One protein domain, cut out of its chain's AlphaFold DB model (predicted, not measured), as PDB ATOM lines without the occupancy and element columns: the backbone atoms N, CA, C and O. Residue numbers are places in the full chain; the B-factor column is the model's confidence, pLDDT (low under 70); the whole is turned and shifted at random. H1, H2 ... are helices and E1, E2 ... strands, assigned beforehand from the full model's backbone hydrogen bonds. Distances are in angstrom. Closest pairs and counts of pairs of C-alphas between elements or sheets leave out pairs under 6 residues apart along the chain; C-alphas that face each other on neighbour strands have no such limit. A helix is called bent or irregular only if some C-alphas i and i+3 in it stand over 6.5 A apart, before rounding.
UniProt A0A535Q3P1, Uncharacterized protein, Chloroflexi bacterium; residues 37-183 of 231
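This is residues 37 to 183 of the 231 residues of an uncharacterized protein of Chloroflexi bacterium (UniProt A0A535Q3P1). A twisted sheet of four parallel strands stands between helices: H4 and H5 cover one face, while H2, with short H1, packs on the other near the E2 edge. H6 packs on H5 near the E4 edge, and a long loop, residues 142 to 158, reaches out to one end of the longest axis. The printed part has 147 residues, with six named helices and four named strands in the order E1 H1 H2 E2 H3 H4 E3 H5 E4 H6; the sheet order is E2 E1 E3 E4, and the class is mixed, helices and strands. It is compact, with a radius of gyration of the C-alphas of 15.3 A and spans of 46 by 32 by 30 A.

Find C-alpha 39 at (15.620, -26.637, 37.871); from there E1, residues 39 to 45, runs 19.3 A. Its neighbours in the sheet are E2, residues 69 to 75, 19.0 A, and E3, residues 101 to 104; E4, residues 138 to 141, is the neighbour of E3. The helices are H1, residues 47 to 50; H2, 54 to 64, 15.1 A; H3, 81 to 86; H4, 88 to 95; H5, 114 to 134, 28.1 A; and H6, 159 to 176, 25.6 A, ending at C-alpha 176 at (21.659, -47.751, 25.240). H5 is irregular: C-alphas 119 and 122 are 7.1 A apart, with a kink of 41 degrees near residue 121.

Start in the sheet, where these backbone atoms are within hydrogen-bond range across the neighbour strands: N 43 and O 72 for E1 and E2, 3.0 A; N 44 and O 103 for E1 and E3, 2.8 A; and N 140 and O 102 for E3 and E4, 2.7 A. E1, H1 H2, E2 and E3, H5, E4 are strand-helix-strand units, helices between parallel neighbour strands; E2, H3 H4, E3 is a split one, with E1 between its strands; the three crossovers are right-handed. H2 is over E2, at a height over the sheet of 8.9 A. On the opposite face H5 is over E3 and E4, at 9.8 A. H5 is the hub: residues 120 to 128 touch H3, closest C-alphas Ala 82 and Ala 124, 4.8 A; residues 169 to 173 of H6 touch it, closest C-alphas Tyr 122 and Ile 173, 6.6 A. It only just touches H4, with 3 pairs of C-alphas within 8 A, the closest Leu 94 and Val 132, 6.3 A. Every O i to N i+4 pair is within hydrogen-bond range in H2, H3, H4 and H6, and 15 of 17 in H5; H1 is too short for one.

The two farthest C-alphas, Ala 37 and Glu 153, are 48.1 A apart. The printed part has no cut; the link E4 to H6 is long, with 17 residues. Mean pLDDT of the printed part is 93.7, and residues 180 to 183 are under 70.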
ATOM      1  N   ALA A  37      20.010 -23.471  42.775       76.44
ATOM      2  CA  ALA A  37      19.977 -23.763  41.346       76.44
ATOM      3  C   ALA A  37      18.542 -24.091  40.908       76.44
ATOM      4  O   ALA A  37      18.001 -25.149  41.230       76.44
ATOM      5  N   CYS A  38      17.913 -23.147  40.207       87.12
ATOM      6  CA  CYS A  38      16.624 -23.366  39.573       87.12
ATOM      7  C   CYS A  38      16.714 -24.584  38.655       87.12
ATOM      8  O   CYS A  38      17.619 -24.651  37.824       87.12
ATOM      9  N   THR A  39      15.760 -25.504  38.785       91.38
ATOM     10  CA  THR A  39      15.620 -26.637  37.871       91.38
ATOM     11  C   THR A  39      14.761 -26.220  36.684       91.38
ATOM     12  O   THR A  39      13.573 -25.930  36.835       91.38
ATOM     13  N   ARG A  40      15.371 -26.180  35.502       94.38
ATOM     14  CA  ARG A  40      14.722 -25.870  34.227       94.38
ATOM     15  C   ARG A  40      14.502 -27.146  33.433       94.38
ATOM     16  O   ARG A  40      15.470 -27.848  33.138       94.38
ATOM     17  N   VAL A  41      13.251 -27.419  33.073       96.31
ATOM     18  CA  VAL A  41      12.857 -28.638  32.354       96.31
ATOM     19  C   VAL A  41      12.156 -28.281  31.044       96.31
ATOM     20  O   VAL A  41      11.148 -27.578  31.065       96.31
ATOM     21  N   LEU A  42      12.668 -28.757  29.912       97.44
ATOM     22  CA  LEU A  42      11.969 -28.688  28.626       97.44
ATOM     23  C   LEU A  42      11.249 -30.007  28.374       97.44
ATOM     24  O   LEU A  42      11.865 -31.057  28.505       97.44
ATOM     25  N   PHE A  43       9.985 -29.957  27.977       98.00
ATOM     26  CA  PHE A  43       9.247 -31.126  27.509       98.00
ATOM     27  C   PHE A  43       9.119 -31.081  25.986       98.00
ATOM     28  O   PHE A  43       8.530 -30.139  25.463       98.00
ATOM     29  N   ILE A  44       9.665 -32.080  25.300       98.06
ATOM     30  CA  ILE A  44       9.511 -32.314  23.861       98.06
ATOM     31  C   ILE A  44       8.565 -33.504  23.691       98.06
ATOM     32  O   ILE A  44       8.810 -34.566  24.272       98.06
ATOM     33  N   GLY A  45       7.487 -33.331  22.931       97.12
ATOM     34  CA  GLY A  45       6.490 -34.382  22.743       97.12
ATOM     35  C   GLY A  45       5.248 -33.903  22.003       97.12
ATOM     36  O   GLY A  45       5.299 -33.005  21.175       97.12
ATOM     37  N   ASN A  46       4.094 -34.467  22.328       97.00
ATOM     38  CA  ASN A  46       2.853 -34.195  21.603       97.00
ATOM     39  C   ASN A  46       1.659 -33.996  22.546       97.00
ATOM     40  O   ASN A  46       1.821 -33.541  23.686       97.00
ATOM     41  N   SER A  47       0.460 -34.328  22.068       95.31
ATOM     42  CA  SER A  47      -0.806 -34.268  22.800       95.31
ATOM     43  C   SER A  47      -0.752 -34.991  24.151       95.31
ATOM     44  O   SER A  47      -1.317 -34.501  25.127       95.31
ATOM     45  N   TYR A  48       0.009 -36.086  24.276       92.75
ATOM     46  CA  TYR A  48       0.186 -36.802  25.550       92.75
ATOM     47  C   TYR A  48       0.867 -35.931  26.612       92.75
ATOM     48  O   TYR A  48       0.605 -36.079  27.809       92.75
ATOM     49  N   THR A  49       1.701 -34.988  26.179       93.75
ATOM     50  CA  THR A  49       2.344 -34.002  27.047       93.75
ATOM     51  C   THR A  49       1.473 -32.757  27.242       93.75
ATOM     52  O   THR A  49       1.346 -32.273  28.371       93.75
ATOM     53  N   SER A  50       0.883 -32.220  26.168       93.56
ATOM     54  CA  SER A  50       0.174 -30.932  26.192       93.56
ATOM     55  C   SER A  50      -1.233 -31.020  26.799       93.56
ATOM     56  O   SER A  50      -1.565 -30.196  27.650       93.56
ATOM     57  N   VAL A  51      -2.037 -32.025  26.433       93.06
ATOM     58  CA  VAL A  51      -3.434 -32.184  26.891       93.06
ATOM     59  C   VAL A  51      -3.497 -32.471  28.390       93.06
ATOM     60  O   VAL A  51      -4.387 -31.984  29.082       93.06
ATOM     61  N   ASN A  52      -2.514 -33.206  28.913       89.00
ATOM     62  CA  ASN A  52      -2.397 -33.500  30.342       89.00
ATOM     63  C   ASN A  52      -1.749 -32.357  31.151       89.00
ATOM     64  O   ASN A  52      -1.545 -32.506  32.356       89.00
ATOM     65  N   ASP A  53      -1.381 -31.245  30.499       92.31
ATOM     66  CA  ASP A  53      -0.680 -30.101  31.098       92.31
ATOM     67  C   ASP A  53       0.506 -30.541  31.986       92.31
ATOM     68  O   ASP A  53       0.712 -30.063  33.111       92.31
ATOM     69  N   LEU A  54       1.280 -31.522  31.497       94.69
ATOM     70  CA  LEU A  54       2.366 -32.130  32.271       94.69
ATOM     71  C   LEU A  54       3.435 -31.114  32.693       94.69
ATOM     72  O   LEU A  54       3.848 -31.171  33.855       94.69
ATOM     73  N   PRO A  55       3.862 -30.154  31.844       95.69
ATOM     74  CA  PRO A  55       4.836 -29.147  32.255       95.69
ATOM     75  C   PRO A  55       4.351 -28.316  33.451       95.69
ATOM     76  O   PRO A  55       5.072 -28.177  34.442       95.69
ATOM     77  N   ALA A  56       3.115 -27.802  33.419       94.69
ATOM     78  CA  ALA A  56       2.621 -26.983  34.522       94.69
ATOM     79  C   ALA A  56       2.334 -27.820  35.774       94.69
ATOM     80  O   ALA A  56       2.600 -27.361  36.887       94.69
ATOM     81  N   THR A  57       1.832 -29.048  35.614       95.81
ATOM     82  CA  THR A  57       1.622 -29.983  36.728       95.81
ATOM     83  C   THR A  57       2.943 -30.319  37.418       95.81
ATOM     84  O   THR A  57       3.043 -30.195  38.641       95.81
ATOM     85  N   PHE A  58       3.993 -30.629  36.652       95.50
ATOM     86  CA  PHE A  58       5.341 -30.842  37.175       95.50
ATOM     87  C   PHE A  58       5.857 -29.611  37.931       95.50
ATOM     88  O   PHE A  58       6.345 -29.735  39.056       95.50
ATOM     89  N   ALA A  59       5.701 -28.408  37.364       94.19
ATOM     90  CA  ALA A  59       6.119 -27.171  38.020       94.19
ATOM     91  C   ALA A  59       5.373 -26.929  39.344       94.19
ATOM     92  O   ALA A  59       5.998 -26.557  40.339       94.19
ATOM     93  N   LYS A  60       4.051 -27.157  39.377       94.19
ATOM     94  CA  LYS A  60       3.220 -27.028  40.587       94.19
ATOM     95  C   LYS A  60       3.668 -28.005  41.676       94.19
ATOM     96  O   LYS A  60       3.849 -27.579  42.814       94.19
ATOM     97  N   LEU A  61       3.900 -29.271  41.324       94.88
ATOM     98  CA  LEU A  61       4.374 -30.302  42.256       94.88
ATOM     99  C   LEU A  61       5.791 -30.013  42.773       94.88
ATOM    100  O   LEU A  61       6.054 -30.124  43.966       94.88
ATOM    101  N   GLY A  62       6.706 -29.590  41.900       92.31
ATOM    102  CA  GLY A  62       8.055 -29.208  42.321       92.31
ATOM    103  C   GLY A  62       8.034 -28.034  43.303       92.31
ATOM    104  O   GLY A  62       8.697 -28.070  44.340       92.31
ATOM    105  N   ARG A  63       7.220 -27.013  43.013       92.06
ATOM    106  CA  ARG A  63       7.064 -25.828  43.866       92.06
ATOM    107  C   ARG A  63       6.373 -26.139  45.191       92.06
ATOM    108  O   ARG A  63       6.790 -25.600  46.213       92.06
ATOM    109  N   SER A  64       5.379 -27.031  45.217       91.94
ATOM    110  CA  SER A  64       4.761 -27.463  46.481       91.94
ATOM    111  C   SER A  64       5.745 -28.218  47.381       91.94
ATOM    112  O   SER A  64       5.640 -28.130  48.601       91.94
ATOM    113  N   GLY A  65       6.748 -28.881  46.794       90.25
ATOM    114  CA  GLY A  65       7.892 -29.468  47.498       90.25
ATOM    115  C   GLY A  65       9.005 -28.479  47.885       90.25
ATOM    116  O   GLY A  65      10.044 -28.910  48.378       90.25
ATOM    117  N   GLY A  66       8.833 -27.172  47.654       87.50
ATOM    118  CA  GLY A  66       9.834 -26.146  47.973       87.50
ATOM    119  C   GLY A  66      10.957 -25.993  46.937       87.50
ATOM    120  O   GLY A  66      11.964 -25.342  47.220       87.50
ATOM    121  N   HIS A  67      10.818 -26.567  45.736       88.81
ATOM    122  CA  HIS A  67      11.806 -26.434  44.664       88.81
ATOM    123  C   HIS A  67      11.503 -25.258  43.727       88.81
ATOM    124  O   HIS A  67      10.367 -25.024  43.314       88.81
ATOM    125  N   ARG A  68      12.559 -24.555  43.300       90.38
ATOM    126  CA  ARG A  68      12.480 -23.559  42.223       90.38
ATOM    127  C   ARG A  68      12.480 -24.274  40.877       90.38
ATOM    128  O   ARG A  68      13.515 -24.797  40.464       90.38
ATOM    129  N   VAL A  69      11.327 -24.293  40.215       91.88
ATOM    130  CA  VAL A  69      11.131 -24.989  38.938       91.88
ATOM    131  C   VAL A  69      10.600 -24.037  37.869       91.88
ATOM    132  O   VAL A  69       9.622 -23.313  38.090       91.88
ATOM    133  N   GLU A  70      11.228 -24.079  36.698       93.06
ATOM    134  CA  GLU A  70      10.754 -23.481  35.448       93.06
ATOM    135  C   GLU A  70      10.592 -24.592  34.408       93.06
ATOM    136  O   GLU A  70      11.438 -25.479  34.290       93.06
ATOM    137  N   THR A  71       9.502 -24.543  33.652       95.12
ATOM    138  CA  THR A  71       9.211 -25.523  32.607       95.12
ATOM    139  C   THR A  71       8.967 -24.831  31.278       95.12
ATOM    140  O   THR A  71       8.321 -23.786  31.237       95.12
ATOM    141  N   GLY A  72       9.451 -25.428  30.197       94.81
ATOM    142  CA  GLY A  72       9.051 -25.107  28.830       94.81
ATOM    143  C   GLY A  72       8.450 -26.320  28.147       94.81
ATOM    144  O   GLY A  72       8.566 -27.442  28.640       94.81
ATOM    145  N   ARG A  73       7.838 -26.091  26.989       95.50
ATOM    146  CA  ARG A  73       7.339 -27.160  26.133       95.50
ATOM    147  C   ARG A  73       7.610 -26.847  24.670       95.50
ATOM    148  O   ARG A  73       7.504 -25.692  24.266       95.50
ATOM    149  N   ASP A  74       7.917 -27.887  23.921       96.88
ATOM    150  CA  ASP A  74       7.915 -27.943  22.470       96.88
ATOM    151  C   ASP A  74       7.043 -29.143  22.100       96.88
ATOM    152  O   ASP A  74       7.484 -30.289  22.146       96.88
ATOM    153  N   THR A  75       5.752 -28.881  21.904       96.12
ATOM    154  CA  THR A  75       4.756 -29.933  21.707       96.12
ATOM    155  C   THR A  75       3.928 -29.665  20.470       96.12
ATOM    156  O   THR A  75       3.310 -28.599  20.393       96.12
ATOM    157  N   VAL A  76       3.863 -30.645  19.573       96.06
ATOM    158  CA  VAL A  76       3.026 -30.626  18.369       96.06
ATOM    159  C   VAL A  76       2.111 -31.846  18.415       96.06
ATOM    160  O   VAL A  76       2.577 -32.959  18.640       96.06
ATOM    161  N   ASP A  77       0.800 -31.650  18.279       93.38
ATOM    162  CA  ASP A  77      -0.159 -32.755  18.384       93.38
ATOM    163  C   ASP A  77       0.117 -33.815  17.305       93.38
ATOM    164  O   ASP A  77       0.386 -33.486  16.152       93.38
ATOM    165  N   GLY A  78       0.105 -35.092  17.697       93.81
ATOM    166  CA  GLY A  78       0.438 -36.217  16.819       93.81
ATOM    167  C   GLY A  78       1.921 -36.377  16.448       93.81
ATOM    168  O   GLY A  78       2.262 -37.396  15.854       93.81
ATOM    169  N   SER A  79       2.814 -35.440  16.800       96.69
ATOM    170  CA  SER A  79       4.226 -35.548  16.404       96.69
ATOM    171  C   SER A  79       4.953 -36.725  17.046       96.69
ATOM    172  O   SER A  79       4.709 -37.104  18.197       96.69
ATOM    173  N   THR A  80       5.908 -37.244  16.285       98.31
ATOM    174  CA  THR A  80       6.881 -38.266  16.674       98.31
ATOM    175  C   THR A  80       8.195 -37.627  17.131       98.31
ATOM    176  O   THR A  80       8.454 -36.444  16.878       98.31
ATOM    177  N   LEU A  81       9.094 -38.404  17.747       98.50
ATOM    178  CA  LEU A  81      10.465 -37.924  17.973       98.50
ATOM    179  C   LEU A  81      11.186 -37.627  16.653       98.50
ATOM    180  O   LEU A  81      12.048 -36.750  16.631       98.50
ATOM    181  N   ALA A  82      10.852 -38.328  15.564       98.50
ATOM    182  CA  ALA A  82      11.451 -38.093  14.251       98.50
ATOM    183  C   ALA A  82      11.110 -36.692  13.718       98.50
ATOM    184  O   ALA A  82      12.004 -35.985  13.250       98.50
ATOM    185  N   ASP A  83       9.863 -36.244  13.892       98.44
ATOM    186  CA  ASP A  83       9.448 -34.885  13.525       98.44
ATOM    187  C   ASP A  83      10.224 -33.830  14.325       98.44
ATOM    188  O   ASP A  83      10.730 -32.853  13.770       98.44
ATOM    189  N   HIS A  84      10.384 -34.051  15.633       98.44
ATOM    190  CA  HIS A  84      11.168 -33.169  16.495       98.44
ATOM    191  C   HIS A  84      12.660 -33.168  16.145       98.44
ATOM    192  O   HIS A  84      13.295 -32.114  16.163       98.44
ATOM    193  N   ALA A  85      13.230 -34.319  15.784       98.44
ATOM    194  CA  ALA A  85      14.620 -34.416  15.345       98.44
ATOM    195  C   ALA A  85      14.876 -33.626  14.047       98.44
ATOM    196  O   ALA A  85      15.966 -33.081  13.868       98.44
ATOM    197  N   ALA A  86      13.871 -33.518  13.172       98.19
ATOM    198  CA  ALA A  86      13.926 -32.728  11.941       98.19
ATOM    199  C   ALA A  86      13.532 -31.244  12.126       98.19
ATOM    200  O   ALA A  86      13.696 -30.435  11.210       98.19
ATOM    201  N   SER A  87      13.014 -30.859  13.296       98.12
ATOM    202  CA  SER A  87      12.440 -29.535  13.536       98.12
ATOM    203  C   SER A  87      13.491 -28.471  13.871       98.12
ATOM    204  O   SER A  87      14.200 -28.534  14.881       98.12
ATOM    205  N   ALA A  88      13.520 -27.398  13.074       97.19
ATOM    206  CA  ALA A  88      14.334 -26.213  13.358       97.19
ATOM    207  C   ALA A  88      13.921 -25.510  14.668       97.19
ATOM    208  O   ALA A  88      14.764 -24.925  15.356       97.19
ATOM    209  N   ALA A  89      12.637 -25.583  15.037       95.62
ATOM    210  CA  ALA A  89      12.141 -25.028  16.294       95.62
ATOM    211  C   ALA A  89      12.700 -25.806  17.493       95.62
ATOM    212  O   ALA A  89      13.215 -25.194  18.432       95.62
ATOM    213  N   THR A  90      12.707 -27.141  17.415       97.19
ATOM    214  CA  THR A  90      13.299 -28.013  18.438       97.19
ATOM    215  C   THR A  90      14.802 -27.768  18.566       97.19
ATOM    216  O   THR A  90      15.310 -27.569  19.673       97.19
ATOM    217  N   ALA A  91      15.523 -27.678  17.443       96.81
ATOM    218  CA  ALA A  91      16.948 -27.346  17.447       96.81
ATOM    219  C   ALA A  91      17.229 -25.995  18.129       96.81
ATOM    220  O   ALA A  91      18.130 -25.889  18.965       96.81
ATOM    221  N   THR A  92      16.413 -24.977  17.841       95.06
ATOM    222  CA  THR A  92      16.523 -23.647  18.462       95.06
ATOM    223  C   THR A  92      16.245 -23.699  19.967       95.06
ATOM    224  O   THR A  92      16.986 -23.107  20.756       95.06
ATOM    225  N   ALA A  93      15.216 -24.441  20.389       94.81
ATOM    226  CA  ALA A  93      14.861 -24.602  21.799       94.81
ATOM    227  C   ALA A  93      15.973 -25.281  22.622       94.81
ATOM    228  O   ALA A  93      16.138 -24.975  23.809       94.81
ATOM    229  N   LEU A  94      16.749 -26.169  21.989       95.50
ATOM    230  CA  LEU A  94      17.872 -26.881  22.599       95.50
ATOM    231  C   LEU A  94      19.186 -26.084  22.581       95.50
ATOM    232  O   LEU A  94      19.966 -26.199  23.526       95.50
ATOM    233  N   ALA A  95      19.429 -25.244  21.572       89.81
ATOM    234  CA  ALA A  95      20.702 -24.535  21.395       89.81
ATOM    235  C   ALA A  95      21.064 -23.573  22.546       89.81
ATOM    236  O   ALA A  95      22.241 -23.353  22.822       89.81
ATOM    237  N   GLY A  96      20.073 -23.021  23.251       74.56
ATOM    238  CA  GLY A  96      20.288 -21.991  24.276       74.56
ATOM    239  C   GLY A  96      20.933 -22.456  25.592       74.56
ATOM    240  O   GLY A  96      21.075 -21.631  26.490       74.56
ATOM    241  N   ALA A  97      21.262 -23.749  25.748       71.75
ATOM    242  CA  ALA A  97      21.924 -24.332  26.932       71.75
ATOM    243  C   ALA A  97      21.321 -23.921  28.296       71.75
ATOM    244  O   ALA A  97      22.013 -23.857  29.313       71.75
ATOM    245  N   ARG A  98      20.016 -23.623  28.333       86.62
ATOM    246  CA  ARG A  98      19.344 -23.108  29.537       86.62
ATOM    247  C   ARG A  98      18.650 -24.188  30.358       86.62
ATOM    248  O   ARG A  98      18.353 -23.960  31.528       86.62
ATOM    249  N   TRP A  99      18.352 -25.340  29.760       94.56
ATOM    250  CA  TRP A  99      17.639 -26.417  30.440       94.56
ATOM    251  C   TRP A  99      18.608 -27.295  31.218       94.56
ATOM    252  O   TRP A  99      19.692 -27.620  30.749       94.56
ATOM    253  N   ASN A 100      18.219 -27.709  32.418       93.69
ATOM    254  CA  ASN A 100      18.955 -28.749  33.130       93.69
ATOM    255  C   ASN A 100      18.546 -30.129  32.617       93.69
ATOM    256  O   ASN A 100      19.369 -31.039  32.551       93.69
ATOM    257  N   ILE A 101      17.266 -30.261  32.274       95.75
ATOM    258  CA  ILE A 101      16.612 -31.509  31.918       95.75
ATOM    259  C   ILE A 101      15.796 -31.286  30.644       95.75
ATOM    260  O   ILE A 101      15.068 -30.299  30.542       95.75
ATOM    261  N   VAL A 102      15.886 -32.221  29.706       97.62
ATOM    262  CA  VAL A 102      15.018 -32.283  28.528       97.62
ATOM    263  C   VAL A 102      14.295 -33.617  28.547       97.62
ATOM    264  O   VAL A 102      14.930 -34.664  28.522       97.62
ATOM    265  N   VAL A 103      12.975 -33.577  28.622       98.00
ATOM    266  CA  VAL A 103      12.095 -34.739  28.620       98.00
ATOM    267  C   VAL A 103      11.665 -35.017  27.183       98.00
ATOM    268  O   VAL A 103      11.157 -34.118  26.523       98.00
ATOM    269  N   LEU A 104      11.880 -36.242  26.710       98.25
ATOM    270  CA  LEU A 104      11.590 -36.709  25.357       98.25
ATOM    271  C   LEU A 104      10.454 -37.733  25.406       98.25
ATOM    272  O   LEU A 104      10.581 -38.768  26.067       98.25
ATOM    273  N   GLN A 105       9.363 -37.456  24.706       97.69
ATOM    274  CA  GLN A 105       8.205 -38.336  24.605       97.69
ATOM    275  C   GLN A 105       7.952 -38.727  23.146       97.69
ATOM    276  O   GLN A 105       7.866 -37.857  22.288       97.69
ATOM    277  N   GLU A 106       7.818 -40.029  22.888       97.94
ATOM    278  CA  GLU A 106       7.473 -40.586  21.577       97.94
ATOM    279  C   GLU A 106       5.955 -40.723  21.398       97.94
ATOM    280  O   GLU A 106       5.210 -40.785  22.377       97.94
ATOM    281  N   GLN A 107       5.496 -40.794  20.150       95.19
ATOM    282  CA  GLN A 107       4.104 -41.010  19.779       95.19
ATOM    283  C   GLN A 107       3.516 -42.294  20.391       95.19
ATOM    284  O   GLN A 107       4.132 -43.355  20.369       95.19
ATOM    285  N   SER A 108       2.299 -42.142  20.926       89.62
ATOM    286  CA  SER A 108       1.371 -43.130  21.506       89.62
ATOM    287  C   SER A 108       1.715 -44.616  21.292       89.62
ATOM    288  O   SER A 108       1.952 -45.349  22.255       89.62
ATOM    289  N   GLN A 109       1.756 -45.072  20.039       93.50
ATOM    290  CA  GLN A 109       1.805 -46.488  19.680       93.50
ATOM    291  C   GLN A 109       3.181 -46.953  19.191       93.50
ATOM    292  O   GLN A 109       3.488 -48.144  19.281       93.50
ATOM    293  N   ILE A 110       4.019 -46.035  18.695       96.88
ATOM    294  CA  ILE A 110       5.332 -46.350  18.109       96.88
ATOM    295  C   ILE A 110       6.202 -47.207  19.050       96.88
ATOM    296  O   ILE A 110       6.721 -48.231  18.597       96.88
ATOM    297  N   PRO A 111       6.324 -46.905  20.362       97.50
ATOM    298  CA  PRO A 111       7.128 -47.708  21.279       97.50
ATOM    299  C   PRO A 111       6.633 -49.151  21.451       97.50
ATOM    300  O   PRO A 111       7.389 -49.993  21.926       97.50
ATOM    301  N   ALA A 112       5.384 -49.457  21.089       97.31
ATOM    302  CA  ALA A 112       4.813 -50.792  21.230       97.31
ATOM    303  C   ALA A 112       5.193 -51.743  20.078       97.31
ATOM    304  O   ALA A 112       5.067 -52.958  20.225       97.31
ATOM    305  N   ILE A 113       5.681 -51.227  18.943       97.75
ATOM    306  CA  ILE A 113       5.953 -52.022  17.736       97.75
ATOM    307  C   ILE A 113       7.453 -52.041  17.452       97.75
ATOM    308  O   ILE A 113       8.068 -51.002  17.245       97.75
ATOM    309  N   ASP A 114       8.069 -53.228  17.437       96.56
ATOM    310  CA  ASP A 114       9.525 -53.364  17.253       96.56
ATOM    311  C   ASP A 114      10.029 -52.733  15.956       96.56
ATOM    312  O   ASP A 114      10.976 -51.953  15.981       96.56
ATOM    313  N   GLN A 115       9.337 -52.989  14.849       97.44
ATOM    314  CA  GLN A 115       9.703 -52.424  13.557       97.44
ATOM    315  C   GLN A 115       9.719 -50.888  13.587       97.44
ATOM    316  O   GLN A 115      10.721 -50.305  13.185       97.44
ATOM    317  N   LEU A 116       8.667 -50.251  14.124       97.56
ATOM    318  CA  LEU A 116       8.564 -48.785  14.224       97.56
ATOM    319  C   LEU A 116       9.607 -48.196  15.179       97.56
ATOM    320  O   LEU A 116      10.136 -47.108  14.957       97.56
ATOM    321  N   ARG A 117       9.965 -48.934  16.236       98.19
ATOM    322  CA  ARG A 117      11.058 -48.529  17.123       98.19
ATOM    323  C   ARG A 117      12.386 -48.447  16.380       98.19
ATOM    324  O   ARG A 117      13.124 -47.480  16.559       98.19
ATOM    325  N   GLN A 118      12.687 -49.452  15.559       98.25
ATOM    326  CA  GLN A 118      13.940 -49.513  14.811       98.25
ATOM    327  C   GLN A 118      13.985 -48.499  13.662       98.25
ATOM    328  O   GLN A 118      15.040 -47.903  13.441       98.25
ATOM    329  N   SER A 119      12.873 -48.304  12.941       97.69
ATOM    330  CA  SER A 119      12.812 -47.373  11.806       97.69
ATOM    331  C   SER A 119      12.767 -45.910  12.232       97.69
ATOM    332  O   SER A 119      13.458 -45.099  11.618       97.69
ATOM    333  N   ASP A 120      12.015 -45.585  13.288       96.88
ATOM    334  CA  ASP A 120      11.640 -44.198  13.585       96.88
ATOM    335  C   ASP A 120      12.135 -43.746  14.966       96.88
ATOM    336  O   ASP A 120      12.982 -42.851  15.067       96.88
ATOM    337  N   MET A 121      11.676 -44.400  16.041       98.12
ATOM    338  CA  MET A 121      11.928 -43.941  17.418       98.12
ATOM    339  C   MET A 121      13.414 -43.912  17.772       98.12
ATOM    340  O   MET A 121      13.909 -42.917  18.297       98.12
ATOM    341  N   TYR A 122      14.144 -45.007  17.546       98.69
ATOM    342  CA  TYR A 122      15.526 -45.130  18.012       98.69
ATOM    343  C   TYR A 122      16.494 -44.203  17.266       98.69
ATOM    344  O   TYR A 122      17.271 -43.521  17.940       98.69
ATOM    345  N   PRO A 123      16.467 -44.092  15.923       98.69
ATOM    346  CA  PRO A 123      17.280 -43.098  15.218       98.69
ATOM    347  C   PRO A 123      16.991 -41.657  15.667       98.69
ATOM    348  O   PRO A 123      17.923 -40.880  15.908       98.69
ATOM    349  N   ALA A 124      15.713 -41.308  15.842       98.62
ATOM    350  CA  ALA A 124      15.310 -39.978  16.286       98.62
ATOM    351  C   ALA A 124      15.730 -39.691  17.734       98.62
ATOM    352  O   ALA A 124      16.299 -38.636  18.026       98.62
ATOM    353  N   ALA A 125      15.530 -40.655  18.634       98.50
ATOM    354  CA  ALA A 125      15.938 -40.567  20.030       98.50
ATOM    355  C   ALA A 125      17.449 -40.343  20.164       98.50
ATOM    356  O   ALA A 125      17.855 -39.429  20.880       98.50
ATOM    357  N   ARG A 126      18.279 -41.104  19.434       98.56
ATOM    358  CA  ARG A 126      19.745 -40.918  19.408       98.56
ATOM    359  C   ARG A 126      20.123 -39.510  18.955       98.56
ATOM    360  O   ARG A 126      20.960 -38.859  19.580       98.56
ATOM    361  N   THR A 127      19.471 -39.019  17.899       98.62
ATOM    362  CA  THR A 127      19.695 -37.670  17.357       98.62
ATOM    363  C   THR A 127      19.381 -36.599  18.403       98.62
ATOM    364  O   THR A 127      20.236 -35.771  18.725       98.62
ATOM    365  N   LEU A 128      18.192 -36.654  19.008       98.44
ATOM    366  CA  LEU A 128      17.775 -35.698  20.035       98.44
ATOM    367  C   LEU A 128      18.651 -35.787  21.289       98.44
ATOM    368  O   LEU A 128      19.078 -34.762  21.816       98.44
ATOM    369  N   VAL A 129      18.991 -36.992  21.747       98.25
ATOM    370  CA  VAL A 129      19.896 -37.193  22.888       98.25
ATOM    371  C   VAL A 129      21.272 -36.587  22.616       98.25
ATOM    372  O   VAL A 129      21.824 -35.917  23.496       98.25
ATOM    373  N   ALA A 130      21.814 -36.756  21.407       97.69
ATOM    374  CA  ALA A 130      23.069 -36.130  21.010       97.69
ATOM    375  C   ALA A 130      22.975 -34.595  21.049       97.69
ATOM    376  O   ALA A 130      23.849 -33.954  21.635       97.69
ATOM    377  N   MET A 131      21.896 -34.006  20.520       97.06
ATOM    378  CA  MET A 131      21.662 -32.553  20.561       97.06
ATOM    379  C   MET A 131      21.572 -32.023  21.998       97.06
ATOM    380  O   MET A 131      22.234 -31.043  22.349       97.06
ATOM    381  N   VAL A 132      20.796 -32.696  22.853       97.06
ATOM    382  CA  VAL A 132      20.619 -32.335  24.269       97.06
ATOM    383  C   VAL A 132      21.961 -32.375  25.010       97.06
ATOM    384  O   VAL A 132      22.312 -31.430  25.722       97.06
ATOM    385  N   ARG A 133      22.747 -33.440  24.809       95.56
ATOM    386  CA  ARG A 133      24.072 -33.594  25.429       95.56
ATOM    387  C   ARG A 133      25.084 -32.584  24.915       95.56
ATOM    388  O   ARG A 133      25.856 -32.059  25.714       95.56
ATOM    389  N   HIS A 134      25.074 -32.303  23.614       95.19
ATOM    390  CA  HIS A 134      25.942 -31.298  23.005       95.19
ATOM    391  C   HIS A 134      25.717 -29.916  23.634       95.19
ATOM    392  O   HIS A 134      26.668 -29.183  23.886       95.19
ATOM    393  N   ALA A 135      24.470 -29.592  23.983       94.56
ATOM    394  CA  ALA A 135      24.128 -28.362  24.688       94.56
ATOM    395  C   ALA A 135      24.372 -28.411  26.217       94.56
ATOM    396  O   ALA A 135      23.982 -27.481  26.924       94.56
ATOM    397  N   GLY A 136      24.989 -29.477  26.747       92.69
ATOM    398  CA  GLY A 136      25.319 -29.632  28.170       92.69
ATOM    399  C   GLY A 136      24.139 -29.999  29.080       92.69
ATOM    400  O   GLY A 136      24.229 -29.831  30.296       92.69
ATOM    401  N   GLN A 137      23.034 -30.483  28.509       93.56
ATOM    402  CA  GLN A 137      21.766 -30.736  29.204       93.56
ATOM    403  C   GLN A 137      21.567 -32.244  29.436       93.56
ATOM    404  O   GLN A 137      22.258 -33.077  28.841       93.56
ATOM    405  N   HIS A 138      20.628 -32.624  30.310       94.69
ATOM    406  CA  HIS A 138      20.354 -34.031  30.612       94.69
ATOM    407  C   HIS A 138      19.070 -34.529  29.922       94.69
ATOM    408  O   HIS A 138      17.985 -34.081  30.298       94.69
ATOM    409  N   PRO A 139      19.155 -35.451  28.945       96.38
ATOM    410  CA  PRO A 139      17.972 -36.013  28.300       96.38
ATOM    411  C   PRO A 139      17.335 -37.062  29.201       96.38
ATOM    412  O   PRO A 139      18.074 -37.884  29.727       96.38
ATOM    413  N   ILE A 140      16.009 -37.058  29.323       96.19
ATOM    414  CA  ILE A 140      15.159 -38.024  30.030       96.19
ATOM    415  C   ILE A 140      14.101 -38.528  29.067       96.19
ATOM    416  O   ILE A 140      13.499 -37.725  28.367       96.19
ATOM    417  N   PHE A 141      13.810 -39.824  29.071       96.81
ATOM    418  CA  PHE A 141      12.658 -40.342  28.339       96.81
ATOM    419  C   PHE A 141      11.405 -40.345  29.213       96.81
ATOM    420  O   PHE A 141      11.429 -40.823  30.349       96.81
ATOM    421  N   PHE A 142      10.300 -39.840  28.671       95.81
ATOM    422  CA  PHE A 142       8.976 -39.981  29.260       95.81
ATOM    423  C   PHE A 142       8.276 -41.190  28.646       95.81
ATOM    424  O   PHE A 142       7.814 -41.149  27.505       95.81
ATOM    425  N   MET A 143       8.248 -42.274  29.419       95.81
ATOM    426  CA  MET A 143       7.555 -43.508  29.074       95.81
ATOM    427  C   MET A 143       6.043 -43.290  29.126       95.81
ATOM    428  O   MET A 143       5.507 -42.881  30.157       95.81
ATOM    429  N   THR A 144       5.375 -43.561  28.010       94.81
ATOM    430  CA  THR A 144       3.924 -43.434  27.864       94.81
ATOM    431  C   THR A 144       3.187 -44.670  28.385       94.81
ATOM    432  O   THR A 144       3.784 -45.661  28.823       94.81
ATOM    433  N   TRP A 145       1.858 -44.592  28.371       94.69
ATOM    434  CA  TRP A 145       0.960 -45.674  28.752       94.69
ATOM    435  C   TRP A 145       0.318 -46.323  27.523       94.69
ATOM    436  O   TRP A 145       0.091 -45.671  26.507       94.69
ATOM    437  N   ALA A 146      -0.001 -47.608  27.644       96.25
ATOM    438  CA  ALA A 146      -0.743 -48.360  26.646       96.25
ATOM    439  C   ALA A 146      -2.216 -47.943  26.558       96.25
ATOM    440  O   ALA A 146      -2.794 -47.376  27.491       96.25
ATOM    441  N   HIS A 147      -2.838 -48.295  25.436       94.88
ATOM    442  CA  HIS A 147      -4.279 -48.176  25.242       94.88
ATOM    443  C   HIS A 147      -5.030 -49.165  26.140       94.88
ATOM    444  O   HIS A 147      -4.550 -50.271  26.389       94.88
ATOM    445  N   GLU A 148      -6.227 -48.785  26.599       95.38
ATOM    446  CA  GLU A 148      -7.049 -49.574  27.539       95.38
ATOM    447  C   GLU A 148      -7.265 -51.027  27.078       95.38
ATOM    448  O   GLU A 148      -7.206 -51.950  27.887       95.38
ATOM    449  N   TYR A 149      -7.459 -51.235  25.774       95.81
ATOM    450  CA  TYR A 149      -7.710 -52.551  25.175       95.81
ATOM    451  C   TYR A 149      -6.496 -53.108  24.416       95.81
ATOM    452  O   TYR A 149      -6.634 -54.062  23.655       95.81
ATOM    453  N   GLY A 150      -5.308 -52.531  24.618       95.62
ATOM    454  CA  GLY A 150      -4.135 -52.841  23.806       95.62
ATOM    455  C   GLY A 150      -4.311 -52.420  22.348       95.62
ATOM    456  O   GLY A 150      -5.029 -51.466  22.049       95.62
ATOM    457  N   TRP A 151      -3.654 -53.151  21.449       95.56
ATOM    458  CA  TRP A 151      -3.762 -52.981  20.001       95.56
ATOM    459  C   TRP A 151      -3.848 -54.356  19.308       95.56
ATOM    460  O   TRP A 151      -2.848 -54.857  18.774       95.56
ATOM    461  N   PRO A 152      -5.020 -55.019  19.363       95.19
ATOM    462  CA  PRO A 152      -5.177 -56.403  18.914       95.19
ATOM    463  C   PRO A 152      -4.815 -56.631  17.445       95.19
ATOM    464  O   PRO A 152      -4.250 -57.671  17.113       95.19
ATOM    465  N   GLU A 153      -5.069 -55.646  16.580       94.44
ATOM    466  CA  GLU A 153      -4.747 -55.687  15.149       94.44
ATOM    467  C   GLU A 153      -3.240 -55.849  14.892       94.44
ATOM    468  O   GLU A 153      -2.848 -56.403  13.868       94.44
ATOM    469  N   ASN A 154      -2.406 -55.442  15.856       92.62
ATOM    470  CA  ASN A 154      -0.950 -55.584  15.835       92.62
ATOM    471  C   ASN A 154      -0.432 -56.669  16.799       92.62
ATOM    472  O   ASN A 154       0.740 -56.671  17.177       92.62
ATOM    473  N   GLY A 155      -1.290 -57.607  17.213       94.62
ATOM    474  CA  GLY A 155      -0.902 -58.730  18.072       94.62
ATOM    475  C   GLY A 155      -0.703 -58.365  19.547       94.62
ATOM    476  O   GLY A 155      -0.178 -59.171  20.313       94.62
ATOM    477  N   LEU A 156      -1.135 -57.173  19.967       96.81
ATOM    478  CA  LEU A 156      -1.073 -56.714  21.354       96.81
ATOM    479  C   LEU A 156      -2.465 -56.833  21.971       96.81
ATOM    480  O   LEU A 156      -3.221 -55.869  22.017       96.81
ATOM    481  N   ALA A 157      -2.814 -58.046  22.400       95.69
ATOM    482  CA  ALA A 157      -4.189 -58.435  22.727       95.69
ATOM    483  C   ALA A 157      -4.862 -57.626  23.853       95.69
ATOM    484  O   ALA A 157      -6.088 -57.611  23.931       95.69
ATOM    485  N   ASP A 158      -4.085 -56.995  24.733       97.06
ATOM    486  CA  ASP A 158      -4.594 -56.211  25.854       97.06
ATOM    487  C   ASP A 158      -3.610 -55.109  26.292       97.06
ATOM    488  O   ASP A 158      -2.492 -54.981  25.773       97.06
ATOM    489  N   TYR A 159      -4.035 -54.305  27.274       97.25
ATOM    490  CA  TYR A 159      -3.210 -53.270  27.900       97.25
ATOM    491  C   TYR A 159      -1.861 -53.812  28.388       97.25
ATOM    492  O   TYR A 159      -0.833 -53.162  28.217       97.25
ATOM    493  N   GLY A 160      -1.845 -54.999  29.002       97.94
ATOM    494  CA  GLY A 160      -0.639 -55.587  29.579       97.94
ATOM    495  C   GLY A 160       0.391 -55.941  28.511       97.94
ATOM    496  O   GLY A 160       1.575 -55.623  28.669       97.94
ATOM    497  N   ALA A 161      -0.056 -56.538  27.405       97.50
ATOM    498  CA  ALA A 161       0.777 -56.852  26.253       97.50
ATOM    499  C   ALA A 161       1.373 -55.577  25.640       97.50
ATOM    500  O   ALA A 161       2.593 -55.477  25.477       97.50
ATOM    501  N   MET A 162       0.537 -54.568  25.377       98.00
ATOM    502  CA  MET A 162       0.997 -53.301  24.801       98.00
ATOM    503  C   MET A 162       1.930 -52.541  25.755       98.00
ATOM    504  O   MET A 162       2.984 -52.072  25.330       98.00
ATOM    505  N   GLN A 163       1.614 -52.469  27.052       98.06
ATOM    506  CA  GLN A 163       2.455 -51.772  28.033       98.06
ATOM    507  C   GLN A 163       3.805 -52.468  28.197       98.06
ATOM    508  O   GLN A 163       4.827 -51.801  28.335       98.06
ATOM    509  N   THR A 164       3.834 -53.803  28.152       98.12
ATOM    510  CA  THR A 164       5.089 -54.564  28.184       98.12
ATOM    511  C   THR A 164       5.977 -54.200  26.995       98.12
ATOM    512  O   THR A 164       7.169 -53.947  27.184       98.12
ATOM    513  N   ALA A 165       5.398 -54.090  25.797       97.88
ATOM    514  CA  ALA A 165       6.128 -53.689  24.600       97.88
ATOM    515  C   ALA A 165       6.629 -52.233  24.678       97.88
ATOM    516  O   ALA A 165       7.811 -51.987  24.439       97.88
ATOM    517  N   ILE A 166       5.783 -51.288  25.115       98.12
ATOM    518  CA  ILE A 166       6.172 -49.882  25.346       98.12
ATOM    519  C   ILE A 166       7.328 -49.794  26.351       98.12
ATOM    520  O   ILE A 166       8.327 -49.113  26.102       98.12
ATOM    521  N   ASN A 167       7.226 -50.516  27.473       97.31
ATOM    522  CA  ASN A 167       8.262 -50.556  28.501       97.31
ATOM    523  C   ASN A 167       9.585 -51.055  27.920       97.31
ATOM    524  O   ASN A 167      10.622 -50.430  28.137       97.31
ATOM    525  N   GLN A 168       9.554 -52.153  27.159       97.00
ATOM    526  CA  GLN A 168      10.736 -52.677  26.480       97.00
ATOM    527  C   GLN A 168      11.331 -51.634  25.529       97.00
ATOM    528  O   GLN A 168      12.547 -51.429  25.538       97.00
ATOM    529  N   GLY A 169      10.487 -50.949  24.755       96.81
ATOM    530  CA  GLY A 169      10.885 -49.897  23.829       96.81
ATOM    531  C   GLY A 169      11.722 -48.812  24.494       96.81
ATOM    532  O   GLY A 169      12.885 -48.614  24.130       96.81
ATOM    533  N   TYR A 170      11.146 -48.170  25.510       97.44
ATOM    534  CA  TYR A 170      11.775 -47.078  26.249       97.44
ATOM    535  C   TYR A 170      12.978 -47.515  27.085       97.44
ATOM    536  O   TYR A 170      13.992 -46.819  27.100       97.44
ATOM    537  N   LEU A 171      12.897 -48.653  27.780       96.06
ATOM    538  CA  LEU A 171      14.005 -49.122  28.616       96.06
ATOM    539  C   LEU A 171      15.224 -49.511  27.776       96.06
ATOM    540  O   LEU A 171      16.344 -49.248  28.210       96.06
ATOM    541  N   SER A 172      15.022 -50.069  26.577       96.19
ATOM    542  CA  SER A 172      16.128 -50.440  25.684       96.19
ATOM    543  C   SER A 172      16.908 -49.210  25.220       96.19
ATOM    544  O   SER A 172      18.126 -49.168  25.387       96.19
ATOM    545  N   ILE A 173      16.223 -48.174  24.716       96.50
ATOM    546  CA  ILE A 173      16.899 -46.949  24.258       96.50
ATOM    547  C   ILE A 173      17.477 -46.140  25.421       96.50
ATOM    548  O   ILE A 173      18.568 -45.591  25.312       96.50
ATOM    549  N   ALA A 174      16.805 -46.113  26.575       94.69
ATOM    550  CA  ALA A 174      17.353 -45.484  27.767       94.69
ATOM    551  C   ALA A 174      18.665 -46.175  28.184       94.69
ATOM    552  O   ALA A 174      19.679 -45.505  28.390       94.69
ATOM    553  N   GLN A 175      18.672 -47.510  28.265       94.31
ATOM    554  CA  GLN A 175      19.864 -48.282  28.611       94.31
ATOM    555  C   GLN A 175      21.001 -48.068  27.605       94.31
ATOM    556  O   GLN A 175      22.145 -47.887  28.027       94.31
ATOM    557  N   GLU A 176      20.696 -48.065  26.304       95.12
ATOM    558  CA  GLU A 176      21.659 -47.751  25.240       95.12
ATOM    559  C   GLU A 176      22.291 -46.372  25.461       95.12
ATOM    560  O   GLU A 176      23.513 -46.225  25.462       95.12
ATOM    561  N   GLU A 177      21.464 -45.378  25.784       94.81
ATOM    562  CA  GLU A 177      21.893 -44.020  26.100       94.81
ATOM    563  C   GLU A 177      22.476 -43.885  27.519       94.81
ATOM    564  O   GLU A 177      22.630 -42.783  28.045       94.81
ATOM    565  N   GLY A 178      22.837 -44.982  28.185       87.38
ATOM    566  CA  GLY A 178      23.531 -44.958  29.473       87.38
ATOM    567  C   GLY A 178      22.671 -44.485  30.649       87.38
ATOM    568  O   GLY A 178      23.216 -44.113  31.700       87.38
ATOM    569  N   TRP A 179      21.345 -44.501  30.494       76.38
ATOM    570  CA  TRP A 179      20.427 -44.317  31.605       76.38
ATOM    571  C   TRP A 179      20.483 -45.516  32.545       76.38
ATOM    572  O   TRP A 179      20.504 -46.664  32.096       76.38
ATOM    573  N   PRO A 180      20.490 -45.283  33.865       57.50
ATOM    574  CA  PRO A 180      20.351 -46.373  34.809       57.50
ATOM    575  C   PRO A 180      18.982 -47.043  34.636       57.50
ATOM    576  O   PRO A 180      17.956 -46.369  34.643       57.50
ATOM    577  N   SER A 181      18.957 -48.371  34.536       47.06
ATOM    578  CA  SER A 181      17.729 -49.163  34.340       47.06
ATOM    579  C   SER A 181      16.789 -49.159  35.556       47.06
ATOM    580  O   SER A 181      15.713 -49.756  35.520       47.06
ATOM    581  N   ARG A 182      17.180 -48.497  36.656       42.88
ATOM    582  CA  ARG A 182      16.438 -48.444  37.919       42.88
ATOM    583  C   ARG A 182      16.349 -47.013  38.465       42.88
ATOM    584  O   ARG A 182      17.384 -46.352  38.579       42.88
ATOM    585  N   PRO A 183      15.168 -46.563  38.938       41.66
ATOM    586  CA  PRO A 183      15.008 -45.254  39.586       41.66
ATOM    587  C   PRO A 183      15.976 -44.997  40.756       41.66
ATOM    588  O   PRO A 183      16.406 -43.866  40.971       41.66
TER     589      PRO A 183